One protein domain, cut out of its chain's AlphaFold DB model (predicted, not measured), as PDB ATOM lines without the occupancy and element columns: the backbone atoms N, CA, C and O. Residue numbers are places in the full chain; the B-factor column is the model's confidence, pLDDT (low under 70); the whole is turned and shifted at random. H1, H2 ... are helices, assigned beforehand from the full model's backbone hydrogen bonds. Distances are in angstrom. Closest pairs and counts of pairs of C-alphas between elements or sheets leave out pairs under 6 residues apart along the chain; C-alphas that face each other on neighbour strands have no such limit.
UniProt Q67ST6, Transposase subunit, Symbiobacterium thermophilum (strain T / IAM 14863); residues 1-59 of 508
ATOM      1  N   MET A   1       2.817  48.167  53.445       50.94
ATOM      2  CA  MET A   1       3.296  49.541  53.201       50.94
ATOM      3  C   MET A   1       4.816  49.577  53.004       50.94
ATOM      4  O   MET A   1       5.211  49.549  51.854       50.94
ATOM      5  N   ARG A   2       5.694  49.404  54.013       55.91
ATOM      6  CA  ARG A   2       7.177  49.341  53.810       55.91
ATOM      7  C   ARG A   2       7.746  48.177  52.973       55.91
ATOM      8  O   ARG A   2       8.934  48.153  52.684       55.91
ATOM      9  N   LYS A   3       6.933  47.181  52.612       70.19
ATOM     10  CA  LYS A   3       7.400  45.971  51.913       70.19
ATOM     11  C   LYS A   3       7.321  46.078  50.386       70.19
ATOM     12  O   LYS A   3       7.835  45.191  49.724       70.19
ATOM     13  N   ILE A   4       6.702  47.132  49.830       81.25
ATOM     14  CA  ILE A   4       6.490  47.244  48.377       81.25
ATOM     15  C   ILE A   4       7.833  47.389  47.654       81.25
ATOM     16  O   ILE A   4       8.197  46.519  46.870       81.25
ATOM     17  N   ARG A   5       8.614  48.424  47.995       84.00
ATOM     18  CA  ARG A   5       9.960  48.632  47.432       84.00
ATOM     19  C   ARG A   5      10.879  47.444  47.659       84.00
ATOM     20  O   ARG A   5      11.625  47.087  46.762       84.00
ATOM     21  N   GLU A   6      10.793  46.810  48.824       84.75
ATOM     22  CA  GLU A   6      11.650  45.673  49.151       84.75
ATOM     23  C   GLU A   6      11.320  44.430  48.309       84.75
ATOM     24  O   GLU A   6      12.226  43.730  47.875       84.75
ATOM     25  N   ILE A   7      10.042  44.183  47.992       86.88
ATOM     26  CA  ILE A   7       9.657  43.130  47.037       86.88
ATOM     27  C   ILE A   7      10.250  43.420  45.655       86.88
ATOM     28  O   ILE A   7      10.781  42.503  45.027       86.88
ATOM     29  N   LEU A   8      10.180  44.674  45.191       86.88
ATOM     30  CA  LEU A   8      10.738  45.062  43.894       86.88
ATOM     31  C   LEU A   8      12.278  44.935  43.902       86.88
ATOM     32  O   LEU A   8      12.852  44.277  43.038       86.88
ATOM     33  N   ARG A   9      12.954  45.433  44.941       88.94
ATOM     34  CA  ARG A   9      14.407  45.309  45.128       88.94
ATOM     35  C   ARG A   9      14.868  43.850  45.102       88.94
ATOM     36  O   ARG A   9      15.759  43.484  44.340       88.94
ATOM     37  N   LEU A  10      14.216  42.978  45.876       87.81
ATOM     38  CA  LEU A  10      14.553  41.551  45.925       87.81
ATOM     39  C   LEU A  10      14.279  40.826  44.598       87.81
ATOM     40  O   LEU A  10      14.949  39.837  44.292       87.81
ATOM     41  N   LYS A  11      13.312  41.301  43.807       88.06
ATOM     42  CA  LYS A  11      12.976  40.724  42.504       88.06
ATOM     43  C   LYS A  11      13.933  41.162  41.394       88.06
ATOM     44  O   LYS A  11      14.366  40.299  40.635       88.06
ATOM     45  N   TRP A  12      14.243  42.456  41.294       86.56
ATOM     46  CA  TRP A  12      14.981  43.030  40.159       86.56
ATOM     47  C   TRP A  12      16.456  43.354  40.446       86.56
ATOM     48  O   TRP A  12      17.241  43.313  39.509       86.56
ATOM     49  N   GLU A  13      16.871  43.604  41.696       85.88
ATOM     50  CA  GLU A  13      18.303  43.763  42.036       85.88
ATOM     51  C   GLU A  13      18.946  42.450  42.484       85.88
ATOM     52  O   GLU A  13      20.076  42.151  42.116       85.88
ATOM     53  N   VAL A  14      18.230  41.656  43.287       85.31
ATOM     54  CA  VAL A  14      18.766  40.411  43.871       85.31
ATOM     55  C   VAL A  14      18.392  39.172  43.041       85.31
ATOM     56  O   VAL A  14      19.010  38.121  43.181       85.31
ATOM     57  N   GLY A  15      17.392  39.274  42.158       86.62
ATOM     58  CA  GLY A  15      17.002  38.192  41.244       86.62
ATOM     59  C   GLY A  15      16.264  37.017  41.903       86.62
ATOM     60  O   GLY A  15      16.228  35.919  41.348       86.62
ATOM     61  N   LEU A  16      15.667  37.208  43.085       90.25
ATOM     62  CA  LEU A  16      14.985  36.129  43.804       90.25
ATOM     63  C   LEU A  16      13.648  35.737  43.152       90.25
ATOM     64  O   LEU A  16      12.907  36.553  42.594       90.25
ATOM     65  N   SER A  17      13.280  34.459  43.281       89.62
ATOM     66  CA  SER A  17      11.954  33.981  42.875       89.62
ATOM     67  C   SER A  17      10.855  34.500  43.813       89.62
ATOM     68  O   SER A  17      11.082  34.706  45.005       89.62
ATOM     69  N   ALA A  18       9.618  34.623  43.316       86.75
ATOM     70  CA  ALA A  18       8.481  35.082  44.124       86.75
ATOM     71  C   ALA A  18       8.267  34.238  45.399       86.75
ATOM     72  O   ALA A  18       7.870  34.769  46.434       86.75
ATOM     73  N   ARG A  19       8.590  32.933  45.365       86.38
ATOM     74  CA  ARG A  19       8.549  32.046  46.544       86.38
ATOM     75  C   ARG A  19       9.635  32.375  47.569       86.38
ATOM     76  O   ARG A  19       9.363  32.329  48.765       86.38
ATOM     77  N   GLN A  20      10.847  32.700  47.121       85.12
ATOM     78  CA  GLN A  20      11.944  33.110  48.005       85.12
ATOM     79  C   GLN A  20      11.668  34.484  48.626       85.12
ATOM     80  O   GLN A  20      11.866  34.645  49.826       85.12
ATOM     81  N   ILE A  21      11.120  35.426  47.852       88.88
ATOM     82  CA  ILE A  21      10.702  36.750  48.344       88.88
ATOM     83  C   ILE A  21       9.597  36.611  49.396       88.88
ATOM     84  O   ILE A  21       9.690  37.188  50.477       88.88
ATOM     85  N   ALA A  22       8.577  35.792  49.116       87.31
ATOM     86  CA  ALA A  22       7.488  35.506  50.048       87.31
ATOM     87  C   ALA A  22       7.999  34.949  51.389       87.31
ATOM     88  O   ALA A  22       7.578  35.412  52.450       87.31
ATOM     89  N   ARG A  23       8.955  34.006  51.346       86.19
ATOM     90  CA  ARG A  23       9.616  33.460  52.545       86.19
ATOM     91  C   ARG A  23      10.450  34.516  53.274       86.19
ATOM     92  O   ARG A  23      10.309  34.654  54.482       86.19
ATOM     93  N   SER A  24      11.268  35.281  52.551       86.06
ATOM     94  CA  SER A  24      12.159  36.300  53.122       86.06
ATOM     95  C   SER A  24      11.389  37.426  53.821       86.06
ATOM     96  O   SER A  24      11.751  37.837  54.920       86.06
ATOM     97  N   LEU A  25      10.274  37.873  53.237       86.44
ATOM     98  CA  LEU A  25       9.463  38.964  53.779       86.44
ATOM     99  C   LEU A  25       8.289  38.498  54.647       86.44
ATOM    100  O   LEU A  25       7.534  39.345  55.136       86.44
ATOM    101  N   SER A  26       8.134  37.185  54.856       85.56
ATOM    102  CA  SER A  26       7.017  36.582  55.600       85.56
ATOM    103  C   SER A  26       5.650  37.095  55.119       85.56
ATOM    104  O   SER A  26       4.852  37.622  55.893       85.56
ATOM    105  N   ILE A  27       5.404  37.004  53.811       86.31
ATOM    106  CA  ILE A  27       4.140  37.377  53.153       86.31
ATOM    107  C   ILE A  27       3.674  36.245  52.239       86.31
ATOM    108  O   ILE A  27       4.479  35.423  51.803       86.31
ATOM    109  N   SER A  28       2.375  36.172  51.939       86.06
ATOM    110  CA  SER A  28       1.863  35.104  51.077       86.06
ATOM    111  C   SER A  28       2.401  35.227  49.647       86.06
ATOM    112  O   SER A  28       2.526  36.318  49.088       86.06
ATOM    113  N   HIS A  29       2.674  34.079  49.027       86.56
ATOM    114  CA  HIS A  29       3.133  34.002  47.638       86.56
ATOM    115  C   HIS A  29       2.148  34.651  46.651       86.56
ATOM    116  O   HIS A  29       2.572  35.297  45.694       86.56
ATOM    117  N   SER A  30       0.840  34.525  46.905       86.56
ATOM    118  CA  SER A  30      -0.210  35.168  46.108       86.56
ATOM    119  C   SER A  30      -0.127  36.693  46.155       86.56
ATOM    120  O   SER A  30      -0.262  37.328  45.117       86.56
ATOM    121  N   THR A  31       0.168  37.275  47.321       84.81
ATOM    122  CA  THR A  31       0.326  38.731  47.477       84.81
ATOM    123  C   THR A  31       1.552  39.242  46.727       84.81
ATOM    124  O   THR A  31       1.479  40.278  46.079       84.81
ATOM    125  N   VAL A  32       2.671  38.505  46.763       85.69
ATOM    126  CA  VAL A  32       3.871  38.864  45.982       85.69
ATOM    127  C   VAL A  32       3.558  38.856  44.487       85.69
ATOM    128  O   VAL A  32       3.900  39.805  43.793       85.69
ATOM    129  N   LEU A  33       2.876  37.819  43.992       88.56
ATOM    130  CA  LEU A  33       2.489  37.728  42.583       88.56
ATOM    131  C   LEU A  33       1.514  38.830  42.158       88.56
ATOM    132  O   LEU A  33       1.720  39.427  41.107       88.56
ATOM    133  N   ASP A  34       0.479  39.105  42.955       87.00
ATOM    134  CA  ASP A  34      -0.489  40.169  42.663       87.00
ATOM    135  C   ASP A  34       0.203  41.533  42.583       87.00
ATOM    136  O   ASP A  34      -0.030  42.309  41.662       87.00
ATOM    137  N   MET A  35       1.138  41.796  43.496       85.69
ATOM    138  CA  MET A  35       1.855  43.064  43.524       85.69
ATOM    139  C   MET A  35       2.852  43.216  42.367       85.69
ATOM    140  O   MET A  35       2.945  44.299  41.797       85.69
ATOM    141  N   LEU A  36       3.560  42.144  41.987       87.06
ATOM    142  CA  LEU A  36       4.429  42.141  40.802       87.06
ATOM    143  C   LEU A  36       3.617  42.357  39.518       87.06
ATOM    144  O   LEU A  36       4.014  43.161  38.682       87.06
ATOM    145  N   ARG A  37       2.443  41.722  39.400       86.88
ATOM    146  CA  ARG A  37       1.528  41.935  38.266       86.88
ATOM    147  C   ARG A  37       1.019  43.368  38.201       86.88
ATOM    148  O   ARG A  37       1.049  43.974  37.140       86.88
ATOM    149  N   ARG A  38       0.575  43.939  39.326       85.69
ATOM    150  CA  ARG A  38       0.145  45.347  39.383       85.69
ATOM    151  C   ARG A  38       1.274  46.292  38.998       85.69
ATOM    152  O   ARG A  38       1.020  47.276  38.315       85.69
ATOM    153  N   PHE A  39       2.506  45.984  39.404       87.00
ATOM    154  CA  PHE A  39       3.679  46.759  39.018       87.00
ATOM    155  C   PHE A  39       3.913  46.715  37.503       87.00
ATOM    156  O   PHE A  39       4.002  47.771  36.880       87.00
ATOM    157  N   GLU A  40       3.886  45.529  36.895       84.12
ATOM    158  CA  GLU A  40       3.966  45.359  35.436       84.12
ATOM    159  C   GLU A  40       2.835  46.108  34.706       84.12
ATOM    160  O   GLU A  40       3.083  46.804  33.723       84.12
ATOM    161  N   CYS A  41       1.604  46.043  35.221       83.56
ATOM    162  CA  CYS A  41       0.456  46.751  34.649       83.56
ATOM    163  C   CYS A  41       0.487  48.271  34.874       83.56
ATOM    164  O   CYS A  41      -0.191  48.999  34.153       83.56
ATOM    165  N   SER A  42       1.246  48.765  35.856       81.75
ATOM    166  CA  SER A  42       1.336  50.201  36.161       81.75
ATOM    167  C   SER A  42       2.222  50.984  35.185       81.75
ATOM    168  O   SER A  42       2.211  52.215  35.209       81.75
ATOM    169  N   GLY A  43       3.005  50.292  34.344       79.56
ATOM    170  CA  GLY A  43       3.966  50.913  33.426       79.56
ATOM    171  C   GLY A  43       5.178  51.551  34.116       79.56
ATOM    172  O   GLY A  43       5.929  52.285  33.477       79.56
ATOM    173  N   LEU A  44       5.376  51.301  35.414       83.75
ATOM    174  CA  LEU A  44       6.552  51.751  36.158       83.75
ATOM    175  C   LEU A  44       7.754  50.837  35.870       83.75
ATOM    176  O   LEU A  44       7.619  49.618  35.802       83.75
ATOM    177  N   SER A  45       8.943  51.425  35.729       82.00
ATOM    178  CA  SER A  45      10.206  50.696  35.576       82.00
ATOM    179  C   SER A  45      10.973  50.607  36.899       82.00
ATOM    180  O   SER A  45      10.777  51.415  37.810       82.00
ATOM    181  N   TRP A  46      11.839  49.594  37.015       82.00
ATOM    182  CA  TRP A  46      12.837  49.500  38.082       82.00
ATOM    183  C   TRP A  46      14.222  49.882  37.525       82.00
ATOM    184  O   TRP A  46      14.572  49.371  36.459       82.00
ATOM    185  N   PRO A  47      15.028  50.720  38.208       83.12
ATOM    186  CA  PRO A  47      14.764  51.377  39.493       83.12
ATOM    187  C   PRO A  47      13.632  52.409  39.409       83.12
ATOM    188  O   PRO A  47      13.428  53.033  38.370       83.12
ATOM    189  N   LEU A  48      12.882  52.562  40.507       83.19
ATOM    190  CA  LEU A  48      11.747  53.487  40.567       83.19
ATOM    191  C   LEU A  48      12.199  54.935  40.290       83.19
ATOM    192  O   LEU A  48      13.269  55.331  40.759       83.19
ATOM    193  N   PRO A  49      11.373  55.755  39.609       79.31
ATOM    194  CA  PRO A  49      11.587  57.201  39.552       79.31
ATOM    195  C   PRO A  49      11.524  57.809  40.965       79.31
ATOM    196  O   PRO A  49      11.139  57.132  41.918       79.31
ATOM    197  N   ASN A  50      11.889  59.086  41.118       78.44
ATOM    198  CA  ASN A  50      11.876  59.777  42.413       78.44
ATOM    199  C   ASN A  50      10.436  60.067  42.897       78.44
ATOM    200  O   ASN A  50       9.998  61.212  42.910       78.44
ATOM    201  N   ILE A  51       9.699  59.006  43.222       82.38
ATOM    202  CA  ILE A  51       8.338  59.002  43.762       82.38
ATOM    203  C   ILE A  51       8.378  58.527  45.211       82.38
ATOM    204  O   ILE A  51       9.236  57.717  45.592       82.38
ATOM    205  N   ASP A  52       7.457  59.017  46.034       78.62
ATOM    206  CA  ASP A  52       7.323  58.561  47.415       78.62
ATOM    207  C   ASP A  52       6.504  57.253  47.517       78.62
ATOM    208  O   ASP A  52       6.023  56.695  46.525       78.62
ATOM    209  N   ASP A  53       6.414  56.681  48.720       74.31
ATOM    210  CA  ASP A  53       5.668  55.433  48.942       74.31
ATOM    211  C   ASP A  53       4.150  55.592  48.742       74.31
ATOM    212  O   ASP A  53       3.486  54.618  48.380       74.31
ATOM    213  N   ALA A  54       3.603  56.792  48.955       73.06
ATOM    214  CA  ALA A  54       2.173  57.060  48.834       73.06
ATOM    215  C   ALA A  54       1.754  57.185  47.360       73.06
ATOM    216  O   ALA A  54       0.733  56.631  46.952       73.06
ATOM    217  N   GLU A  55       2.574  57.840  46.542       76.38
ATOM    218  CA  GLU A  55       2.411  57.934  45.092       76.38
ATOM    219  C   GLU A  55       2.553  56.569  44.412       76.38
ATOM    220  O   GLU A  55       1.781  56.240  43.506       76.38
ATOM    221  N   LEU A  56       3.507  55.744  44.864       80.06
ATOM    222  CA  LEU A  56       3.669  54.370  44.384       80.06
ATOM    223  C   LEU A  56       2.419  53.527  44.677       80.06
ATOM    224  O   LEU A  56       1.954  52.788  43.811       80.06
ATOM    225  N   GLU A  57       1.848  53.649  45.876       78.94
ATOM    226  CA  GLU A  57       0.630  52.928  46.252       78.94
ATOM    227  C   GLU A  57      -0.589  53.405  45.452       78.94
ATOM    228  O   GLU A  57      -1.313  52.577  44.900       78.94
ATOM    229  N   ALA A  58      -0.776  54.719  45.300       77.38
ATOM    230  CA  ALA A  58      -1.880  55.282  44.523       77.38
ATOM    231  C   ALA A  58      -1.872  54.815  43.055       77.38
ATOM    232  O   ALA A  58      -2.932  54.549  42.486       77.38
ATOM    233  N   LYS A  59      -0.685  54.658  42.450       78.12
ATOM    234  CA  LYS A  59      -0.538  54.141  41.078       78.12
ATOM    235  C   LYS A  59      -0.794  52.637  40.960       78.12
ATOM    236  O   LYS A  59      -1.293  52.190  39.932       78.12
TER     237      LYS A  59
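What this domain is: This is residues 1 to 59 of the 508 residues of the protein "Transposase subunit" of Symbiobacterium thermophilum (strain T / IAM 14863) (UniProt Q67ST6). Three crossed helices, H1, H2 and H3, form a triangular cluster, with the short helix H4 beyond a loop at one end. The printed part has 59 residues with four named helices, H1 to H4 in chain order, and no named strand: all helix. It is compact, radius of gyration of the C-alphas 10.8 A, spanning 27 by 20 by 19 A.

Where its parts are: H1, residues 4 to 12, 12.5 A long, begins at C-alpha 4 (6.490, 47.244, 48.377). H2 is residues 18 to 25, 10.5 A; H3, residues 29 to 41, 18.4 A. H4, residues 53 to 59, 10.1 A, ends at C-alpha 59 (-0.538, 54.141, 41.078).

How they stand to each other: H1 and H2 touch, closest C-alphas Ile 7 and Ile 21, 6.6 A, at a steep tilt of 48 degrees, opposite ways. Residues 29 to 33 of H3 touch H2, closest C-alphas His 29 and Ala 22, 5.2 A. H4 is near H1 and H3. Every O i to N i+4 pair in H1, H2, H3 and H4 is within hydrogen-bond range.

The domain as a whole: The printed part has no cut. H3 to H4 is a long link. Residues 1 to 2 have pLDDT under 70.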